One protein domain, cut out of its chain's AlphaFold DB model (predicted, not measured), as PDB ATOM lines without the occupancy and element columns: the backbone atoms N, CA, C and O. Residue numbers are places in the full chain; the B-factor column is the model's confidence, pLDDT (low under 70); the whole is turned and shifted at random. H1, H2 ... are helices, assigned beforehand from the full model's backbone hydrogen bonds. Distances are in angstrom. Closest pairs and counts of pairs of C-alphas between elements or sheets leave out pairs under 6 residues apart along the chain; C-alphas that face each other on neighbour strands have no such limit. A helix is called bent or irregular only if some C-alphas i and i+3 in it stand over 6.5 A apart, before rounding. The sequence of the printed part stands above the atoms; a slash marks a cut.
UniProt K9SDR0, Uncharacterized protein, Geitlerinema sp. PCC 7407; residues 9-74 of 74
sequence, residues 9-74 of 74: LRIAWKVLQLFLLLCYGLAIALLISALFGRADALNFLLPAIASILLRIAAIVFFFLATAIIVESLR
ATOM      1  N   LEU A   9      15.865 -52.754  95.403       68.31
ATOM      2  CA  LEU A   9      15.259 -52.795  96.736       68.31
ATOM      3  C   LEU A   9      14.378 -51.566  97.014       68.31
ATOM      4  O   LEU A   9      13.300 -51.667  97.599       68.31
ATOM      5  N   ARG A  10      14.788 -50.395  96.510       71.31
ATOM      6  CA  ARG A  10      13.994 -49.159  96.583       71.31
ATOM      7  C   ARG A  10      12.710 -49.256  95.751       71.31
ATOM      8  O   ARG A  10      11.676 -48.739  96.168       71.31
ATOM      9  N   ILE A  11      12.769 -49.909  94.590       72.69
ATOM     10  CA  ILE A  11      11.602 -50.183  93.745       72.69
ATOM     11  C   ILE A  11      10.686 -51.187  94.447       72.69
ATOM     12  O   ILE A  11       9.497 -50.912  94.562       72.69
ATOM     13  N   ALA A  12      11.226 -52.282  94.991       73.50
ATOM     14  CA  ALA A  12      10.450 -53.272  95.739       73.50
ATOM     15  C   ALA A  12       9.706 -52.640  96.927       73.50
ATOM     16  O   ALA A  12       8.513 -52.878  97.104       73.50
ATOM     17  N   TRP A  13      10.369 -51.755  97.679       74.44
ATOM     18  CA  TRP A  13       9.736 -51.011  98.767       74.44
ATOM     19  C   TRP A  13       8.615 -50.092  98.276       74.44
ATOM     20  O   TRP A  13       7.523 -50.105  98.834       74.44
ATOM     21  N   LYS A  14       8.842 -49.329  97.197       79.38
ATOM     22  CA  LYS A  14       7.802 -48.474  96.601       79.38
ATOM     23  C   LYS A  14       6.607 -49.282  96.100       79.38
ATOM     24  O   LYS A  14       5.474 -48.860  96.307       79.38
ATOM     25  N   VAL A  15       6.847 -50.432  95.468       80.38
ATOM     26  CA  VAL A  15       5.797 -51.347  94.993       80.38
ATOM     27  C   VAL A  15       4.993 -51.893  96.170       80.38
ATOM     28  O   VAL A  15       3.765 -51.873  96.122       80.38
ATOM     29  N   LEU A  16       5.659 -52.298  97.255       76.56
ATOM     30  CA  LEU A  16       4.998 -52.726  98.487       76.56
ATOM     31  C   LEU A  16       4.151 -51.598  99.096       76.56
ATOM     32  O   LEU A  16       3.011 -51.824  99.492       76.56
ATOM     33  N   GLN A  17       4.677 -50.373  99.126       81.06
ATOM     34  CA  GLN A  17       3.967 -49.200  99.636       81.06
ATOM     35  C   GLN A  17       2.722 -48.878  98.797       81.06
ATOM     36  O   GLN A  17       1.663 -48.587  99.351       81.06
ATOM     37  N   LEU A  18       2.830 -48.980  97.467       81.12
ATOM     38  CA  LEU A  18       1.708 -48.803  96.542       81.12
ATOM     39  C   LEU A  18       0.645 -49.891  96.746       81.12
ATOM     40  O   LEU A  18      -0.549 -49.602  96.742       81.12
ATOM     41  N   PHE A  19       1.083 -51.133  96.962       79.81
ATOM     42  CA  PHE A  19       0.202 -52.261  97.240       79.81
ATOM     43  C   PHE A  19      -0.554 -52.082  98.562       79.81
ATOM     44  O   PHE A  19      -1.772 -52.253  98.601       79.81
ATOM     45  N   LEU A  20       0.135 -51.654  99.626       79.81
ATOM     46  CA  LEU A  20      -0.508 -51.316 100.898       79.81
ATOM     47  C   LEU A  20      -1.527 -50.186 100.732       79.81
ATOM     48  O   LEU A  20      -2.635 -50.297 101.250       79.81
ATOM     49  N   LEU A  21      -1.182 -49.125  99.999       84.69
ATOM     50  CA  LEU A  21      -2.093 -48.007  99.747       84.69
ATOM     51  C   LEU A  21      -3.364 -48.473  99.021       84.69
ATOM     52  O   LEU A  21      -4.466 -48.056  99.373       84.69
ATOM     53  N   LEU A  22      -3.214 -49.377  98.050       82.00
ATOM     54  CA  LEU A  22      -4.330 -49.966  97.315       82.00
ATOM     55  C   LEU A  22      -5.208 -50.846  98.221       82.00
ATOM     56  O   LEU A  22      -6.430 -50.728  98.171       82.00
ATOM     57  N   CYS A  23      -4.606 -51.648  99.109       80.75
ATOM     58  CA  CYS A  23      -5.332 -52.389 100.149       80.75
ATOM     59  C   CYS A  23      -6.113 -51.460 101.085       80.75
ATOM     60  O   CYS A  23      -7.281 -51.721 101.363       80.75
ATOM     61  N   TYR A  24      -5.496 -50.372 101.556       82.50
ATOM     62  CA  TYR A  24      -6.160 -49.392 102.418       82.50
ATOM     63  C   TYR A  24      -7.337 -48.719 101.708       82.50
ATOM     64  O   TYR A  24      -8.429 -48.653 102.268       82.50
ATOM     65  N   GLY A  25      -7.148 -48.270 100.464       84.62
ATOM     66  CA  GLY A  25      -8.220 -47.670  99.667       84.62
ATOM     67  C   GLY A  25      -9.385 -48.634  99.437       84.62
ATOM     68  O   GLY A  25     -10.547 -48.255  99.584       84.62
ATOM     69  N   LEU A  26      -9.079 -49.902  99.155       82.56
ATOM     70  CA  LEU A  26     -10.086 -50.941  98.991       82.56
ATOM     71  C   LEU A  26     -10.838 -51.217 100.302       82.56
ATOM     72  O   LEU A  26     -12.064 -51.272 100.298       82.56
ATOM     73  N   ALA A  27     -10.132 -51.338 101.429       79.69
ATOM     74  CA  ALA A  27     -10.746 -51.536 102.740       79.69
ATOM     75  C   ALA A  27     -11.702 -50.386 103.098       79.69
ATOM     76  O   ALA A  27     -12.815 -50.635 103.557       79.69
ATOM     77  N   ILE A  28     -11.310 -49.138 102.821       84.12
ATOM     78  CA  ILE A  28     -12.155 -47.954 103.025       84.12
ATOM     79  C   ILE A  28     -13.394 -48.007 102.120       84.12
ATOM     80  O   ILE A  28     -14.506 -47.789 102.596       84.12
ATOM     81  N   ALA A  29     -13.240 -48.342 100.836       82.75
ATOM     82  CA  ALA A  29     -14.363 -48.454  99.901       82.75
ATOM     83  C   ALA A  29     -15.369 -49.548 100.308       82.75
ATOM     84  O   ALA A  29     -16.585 -49.358 100.186       82.75
ATOM     85  N   LEU A  30     -14.869 -50.674 100.831       77.44
ATOM     86  CA  LEU A  30     -15.694 -51.749 101.376       77.44
ATOM     87  C   LEU A  30     -16.433 -51.296 102.644       77.44
ATOM     88  O   LEU A  30     -17.637 -51.520 102.757       77.44
ATOM     89  N   LEU A  31     -15.744 -50.603 103.556       81.12
ATOM     90  CA  LEU A  31     -16.335 -50.062 104.783       81.12
ATOM     91  C   LEU A  31     -17.460 -49.058 104.474       81.12
ATOM     92  O   LEU A  31     -18.539 -49.132 105.055       81.12
ATOM     93  N   ILE A  32     -17.235 -48.156 103.513       81.94
ATOM     94  CA  ILE A  32     -18.234 -47.178 103.053       81.94
ATOM     95  C   ILE A  32     -19.434 -47.885 102.407       81.94
ATOM     96  O   ILE A  32     -20.577 -47.536 102.694       81.94
ATOM     97  N   SER A  33     -19.199 -48.901 101.570       79.56
ATOM     98  CA  SER A  33     -20.289 -49.674 100.951       79.56
ATOM     99  C   SER A  33     -21.127 -50.438 101.976       79.56
ATOM    100  O   SER A  33     -22.346 -50.533 101.817       79.56
ATOM    101  N   ALA A  34     -20.494 -50.950 103.036       74.62
ATOM    102  CA  ALA A  34     -21.182 -51.597 104.147       74.62
ATOM    103  C   ALA A  34     -22.051 -50.600 104.935       74.62
ATOM    104  O   ALA A  34     -23.206 -50.901 105.227       74.62
ATOM    105  N   LEU A  35     -21.544 -49.389 105.201       80.69
ATOM    106  CA  LEU A  35     -22.296 -48.315 105.869       80.69
ATOM    107  C   LEU A  35     -23.505 -47.832 105.052       80.69
ATOM    108  O   LEU A  35     -24.525 -47.464 105.627       80.69
ATOM    109  N   PHE A  36     -23.420 -47.869 103.721       80.44
ATOM    110  CA  PHE A  36     -24.519 -47.510 102.816       80.44
ATOM    111  C   PHE A  36     -25.560 -48.626 102.611       80.44
ATOM    112  O   PHE A  36     -26.454 -48.484 101.776       80.44
ATOM    113  N   GLY A  37     -25.455 -49.747 103.334       72.06
ATOM    114  CA  GLY A  37     -26.425 -50.842 103.258       72.06
ATOM    115  C   GLY A  37     -26.364 -51.656 101.961       72.06
ATOM    116  O   GLY A  37     -27.243 -52.472 101.713       72.06
ATOM    117  N   ARG A  38     -25.321 -51.494 101.132       70.06
ATOM    118  CA  ARG A  38     -25.078 -52.331  99.937       70.06
ATOM    119  C   ARG A  38     -24.232 -53.571 100.247       70.06
ATOM    120  O   ARG A  38     -23.520 -54.078  99.379       70.06
ATOM    121  N   ALA A  39     -24.303 -54.060 101.485       65.81
ATOM    122  CA  ALA A  39     -23.503 -55.180 101.971       65.81
ATOM    123  C   ALA A  39     -23.741 -56.476 101.173       65.81
ATOM    124  O   ALA A  39     -22.798 -57.231 100.956       65.81
ATOM    125  N   ASP A  40     -24.951 -56.700 100.652       68.69
ATOM    126  CA  ASP A  40     -25.280 -57.914  99.890       68.69
ATOM    127  C   ASP A  40     -24.582 -57.979  98.525       68.69
ATOM    128  O   ASP A  40     -24.015 -59.008  98.156       68.69
ATOM    129  N   ALA A  41     -24.540 -56.859  97.795       68.75
ATOM    130  CA  ALA A  41     -23.776 -56.763  96.548       68.75
ATOM    131  C   ALA A  41     -22.266 -56.879  96.811       68.75
ATOM    132  O   ALA A  41     -21.519 -57.454  96.016       68.75
ATOM    133  N   LEU A  42     -21.824 -56.361  97.960       69.75
ATOM    134  CA  LEU A  42     -20.440 -56.442  98.398       69.75
ATOM    135  C   LEU A  42     -20.035 -57.877  98.728       69.75
ATOM    136  O   LEU A  42     -18.964 -58.288  98.312       69.75
ATOM    137  N   ASN A  43     -20.891 -58.652  99.399       70.75
ATOM    138  CA  ASN A  43     -20.644 -60.058  99.737       70.75
ATOM    139  C   ASN A  43     -20.446 -60.936  98.497       70.75
ATOM    140  O   ASN A  43     -19.668 -61.886  98.536       70.75
ATOM    141  N   PHE A  44     -21.099 -60.597  97.384       76.12
ATOM    142  CA  PHE A  44     -20.923 -61.311  96.121       76.12
ATOM    143  C   PHE A  44     -19.599 -60.966  95.423       76.12
ATOM    144  O   PHE A  44     -18.964 -61.835  94.825       76.12
ATOM    145  N   LEU A  45     -19.151 -59.707  95.512       74.75
ATOM    146  CA  LEU A  45     -17.892 -59.253  94.908       74.75
ATOM    147  C   LEU A  45     -16.664 -59.480  95.800       74.75
ATOM    148  O   LEU A  45     -15.557 -59.622  95.278       74.75
ATOM    149  N   LEU A  46     -16.838 -59.540  97.121       78.69
ATOM    150  CA  LEU A  46     -15.773 -59.734  98.104       78.69
ATOM    151  C   LEU A  46     -14.860 -60.920  97.779       78.69
ATOM    152  O   LEU A  46     -13.647 -60.718  97.771       78.69
ATOM    153  N   PRO A  47     -15.372 -62.131  97.472       79.81
ATOM    154  CA  PRO A  47     -14.508 -63.271  97.180       79.81
ATOM    155  C   PRO A  47     -13.711 -63.088  95.881       79.81
ATOM    156  O   PRO A  47     -12.549 -63.487  95.815       79.81
ATOM    157  N   ALA A  48     -14.290 -62.444  94.863       83.06
ATOM    158  CA  ALA A  48     -13.592 -62.159  93.610       83.06
ATOM    159  C   ALA A  48     -12.467 -61.134  93.821       83.06
ATOM    160  O   ALA A  48     -11.335 -61.341  93.377       83.06
ATOM    161  N   ILE A  49     -12.761 -60.062  94.560       80.56
ATOM    162  CA  ILE A  49     -11.793 -59.022  94.910       80.56
ATOM    163  C   ILE A  49     -10.688 -59.602  95.800       80.56
ATOM    164  O   ILE A  49      -9.514 -59.387  95.518       80.56
ATOM    165  N   ALA A  50     -11.039 -60.381  96.827       79.06
ATOM    166  CA  ALA A  50     -10.084 -61.027  97.723       79.06
ATOM    167  C   ALA A  50      -9.171 -62.006  96.977       79.06
ATOM    168  O   ALA A  50      -7.970 -62.020  97.224       79.06
ATOM    169  N   SER A  51      -9.710 -62.774  96.025       82.25
ATOM    170  CA  SER A  51      -8.933 -63.679  95.170       82.25
ATOM    171  C   SER A  51      -7.903 -62.926  94.320       82.25
ATOM    172  O   SER A  51      -6.734 -63.312  94.264       82.25
ATOM    173  N   ILE A  52      -8.300 -61.804  93.710       81.38
ATOM    174  CA  ILE A  52      -7.382 -60.932  92.961       81.38
ATOM    175  C   ILE A  52      -6.329 -60.331  93.895       81.38
ATOM    176  O   ILE A  52      -5.141 -60.363  93.574       81.38
ATOM    177  N   LEU A  53      -6.737 -59.840  95.067       81.81
ATOM    178  CA  LEU A  53      -5.832 -59.271  96.062       81.81
ATOM    179  C   LEU A  53      -4.782 -60.289  96.512       81.81
ATOM    180  O   LEU A  53      -3.604 -59.955  96.576       81.81
ATOM    181  N   LEU A  54      -5.195 -61.534  96.766       80.38
ATOM    182  CA  LEU A  54      -4.315 -62.640  97.140       80.38
ATOM    183  C   LEU A  54      -3.307 -62.960  96.037       80.38
ATOM    184  O   LEU A  54      -2.131 -63.165  96.326       80.38
ATOM    185  N   ARG A  55      -3.741 -62.966  94.772       83.00
ATOM    186  CA  ARG A  55      -2.840 -63.178  93.630       83.00
ATOM    187  C   ARG A  55      -1.808 -62.063  93.514       83.00
ATOM    188  O   ARG A  55      -0.626 -62.351  93.350       83.00
ATOM    189  N   ILE A  56      -2.233 -60.806  93.628       79.75
ATOM    190  CA  ILE A  56      -1.310 -59.668  93.567       79.75
ATOM    191  C   ILE A  56      -0.367 -59.694  94.778       79.75
ATOM    192  O   ILE A  56       0.838 -59.525  94.603       79.75
ATOM    193  N   ALA A  57      -0.871 -59.997  95.977       81.00
ATOM    194  CA  ALA A  57      -0.057 -60.152  97.180       81.00
ATOM    195  C   ALA A  57       1.005 -61.245  97.009       81.00
ATOM    196  O   ALA A  57       2.162 -61.018  97.344       81.00
ATOM    197  N   ALA A  58       0.645 -62.398  96.437       82.94
ATOM    198  CA  ALA A  58       1.584 -63.481  96.164       82.94
ATOM    199  C   ALA A  58       2.684 -63.058  95.178       82.94
ATOM    200  O   ALA A  58       3.857 -63.333  95.423       82.94
ATOM    201  N   ILE A  59       2.334 -62.339  94.104       82.88
ATOM    202  CA  ILE A  59       3.307 -61.805  93.136       82.88
ATOM    203  C   ILE A  59       4.261 -60.821  93.820       82.88
ATOM    204  O   ILE A  59       5.477 -60.938  93.675       82.88
ATOM    205  N   VAL A  60       3.722 -59.874  94.594       78.56
ATOM    206  CA  VAL A  60       4.519 -58.884  95.332       78.56
ATOM    207  C   VAL A  60       5.429 -59.573  96.347       78.56
ATOM    208  O   VAL A  60       6.601 -59.223  96.443       78.56
ATOM    209  N   PHE A  61       4.931 -60.586  97.059       81.88
ATOM    210  CA  PHE A  61       5.711 -61.359  98.022       81.88
ATOM    211  C   PHE A  61       6.854 -62.120  97.349       81.88
ATOM    212  O   PHE A  61       7.971 -62.113  97.855       81.88
ATOM    213  N   PHE A  62       6.612 -62.716  96.180       82.94
ATOM    214  CA  PHE A  62       7.649 -63.396  95.401       82.94
ATOM    215  C   PHE A  62       8.745 -62.423  94.948       82.94
ATOM    216  O   PHE A  62       9.939 -62.722  95.025       82.94
ATOM    217  N   PHE A  63       8.338 -61.222  94.534       80.56
ATOM    218  CA  PHE A  63       9.252 -60.148  94.162       80.56
ATOM    219  C   PHE A  63      10.094 -59.683  95.357       80.56
ATOM    220  O   PHE A  63      11.309 -59.524  95.244       80.56
ATOM    221  N   LEU A  64       9.455 -59.523  96.519       79.56
ATOM    222  CA  LEU A  64      10.113 -59.140  97.764       79.56
ATOM    223  C   LEU A  64      11.101 -60.217  98.230       79.56
ATOM    224  O   LEU A  64      12.239 -59.901  98.557       79.56
ATOM    225  N   ALA A  65      10.692 -61.488  98.207       79.00
ATOM    226  CA  ALA A  65      11.530 -62.623  98.571       79.00
ATOM    227  C   ALA A  65      12.764 -62.720  97.667       79.00
ATOM    228  O   ALA A  65      13.874 -62.884  98.163       79.00
ATOM    229  N   THR A  66      12.593 -62.532  96.354       81.25
ATOM    230  CA  THR A  66      13.713 -62.491  95.402       81.25
ATOM    231  C   THR A  66      14.674 -61.348  95.734       81.25
ATOM    232  O   THR A  66      15.881 -61.563  95.796       81.25
ATOM    233  N   ALA A  67      14.150 -60.148  96.011       75.50
ATOM    234  CA  ALA A  67      14.967 -59.001  96.399       75.50
ATOM    235  C   ALA A  67      15.747 -59.251  97.704       75.50
ATOM    236  O   ALA A  67      16.928 -58.929  97.775       75.50
ATOM    237  N   ILE A  68      15.120 -59.872  98.709       75.56
ATOM    238  CA  ILE A  68      15.753 -60.194  99.997       75.56
ATOM    239  C   ILE A  68      16.822 -61.284  99.844       75.56
ATOM    240  O   ILE A  68      17.896 -61.157 100.419       75.56
ATOM    241  N   ILE A  69      16.564 -62.344  99.071       80.69
ATOM    242  CA  ILE A  69      17.539 -63.424  98.837       80.69
ATOM    243  C   ILE A  69      18.783 -62.877  98.130       80.69
ATOM    244  O   ILE A  69      19.903 -63.198  98.523       80.69
ATOM    245  N   VAL A  70      18.594 -62.016  97.124       73.06
ATOM    246  CA  VAL A  70      19.698 -61.325  96.438       73.06
ATOM    247  C   VAL A  70      20.507 -60.455  97.408       73.06
ATOM    248  O   VAL A  70      21.730 -60.412  97.295       73.06
ATOM    249  N   GLU A  71      19.854 -59.806  98.375       68.44
ATOM    250  CA  GLU A  71      20.525 -59.033  99.428       68.44
ATOM    251  C   GLU A  71      21.276 -59.941 100.427       68.44
ATOM    252  O   GLU A  71      22.392 -59.619 100.815       68.44
ATOM    253  N   SER A  72      20.695 -61.083 100.820       65.06
ATOM    254  CA  SER A  72      21.210 -61.987 101.868       65.06
ATOM    255  C   SER A  72      22.323 -62.939 101.417       65.06
ATOM    256  O   SER A  72      23.015 -63.499 102.262       65.06
ATOM    257  N   LEU A  73      22.482 -63.174 100.113       67.81
ATOM    258  CA  LEU A  73      23.622 -63.906  99.538       67.81
ATOM    259  C   LEU A  73      24.917 -63.072  99.523       67.81
ATOM    260  O   LEU A  73      25.948 -63.533  99.023       67.81
ATOM    261  N   ARG A  74      24.855 -61.843 100.037       50.53
ATOM    262  CA  ARG A  74      25.972 -60.924 100.210       50.53
ATOM    263  C   ARG A  74      26.384 -60.844 101.674       50.53
ATOM    264  O   ARG A  74      27.605 -60.667 101.879       50.53
TER     265      ARG A  74
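This is residues 9 to 74 of the 74 residues of an uncharacterized protein of Geitlerinema sp. PCC 7407 (UniProt K9SDR0). The domain is a long helical hairpin in the outline of a narrow rod: helix H1 and the longer helix, H2, run side by side in opposite ways, with a tight turn between them at one end of the rod, and at the other end H2 and the last printed residues reach beyond the start of H1. H2 has a kink near residue 46, not far from that turn. The printed part has 66 residues with two named helices, H1 then H2, and no named strand; its class is all helix. It is loose, with a radius of gyration of the C-alphas of 15.7 A, and spans 53 by 18 by 12 A.

H2, residues 39 to 72, and H1, residues 9 to 35, form a helical hairpin. They touch, with 11 pairs of C-alphas within 8 A; the closest C-alphas are those of Ala 12 and Leu 64, 6.2 A apart. Their lines stand at a shallow tilt of 13 degrees, opposite ways. In H1 every O i to N i+4 pair is within hydrogen-bond range; in H2, 28 of 30 are.

H2 measures 45.2 A from C-alpha 39 at (-23.503, -55.180, 101.971) to C-alpha 72 at (21.210, -61.987, 101.868). It is only just irregular: C-alphas 44 and 47 are 6.8 A apart, and it has a kink of 42 degrees near residue 46. H1 measures 38.9 A, beginning with C-alpha 9 at (15.259, -52.795, 96.736).

The two C-alphas farthest apart, those of Gly 37 and Arg 74, are 53.4 A apart. The printed part has no cut, and the link from H1 to H2 is tight. The pLDDT is under 70 at residue 9, residues 39 to 42 and residues 71 to 74.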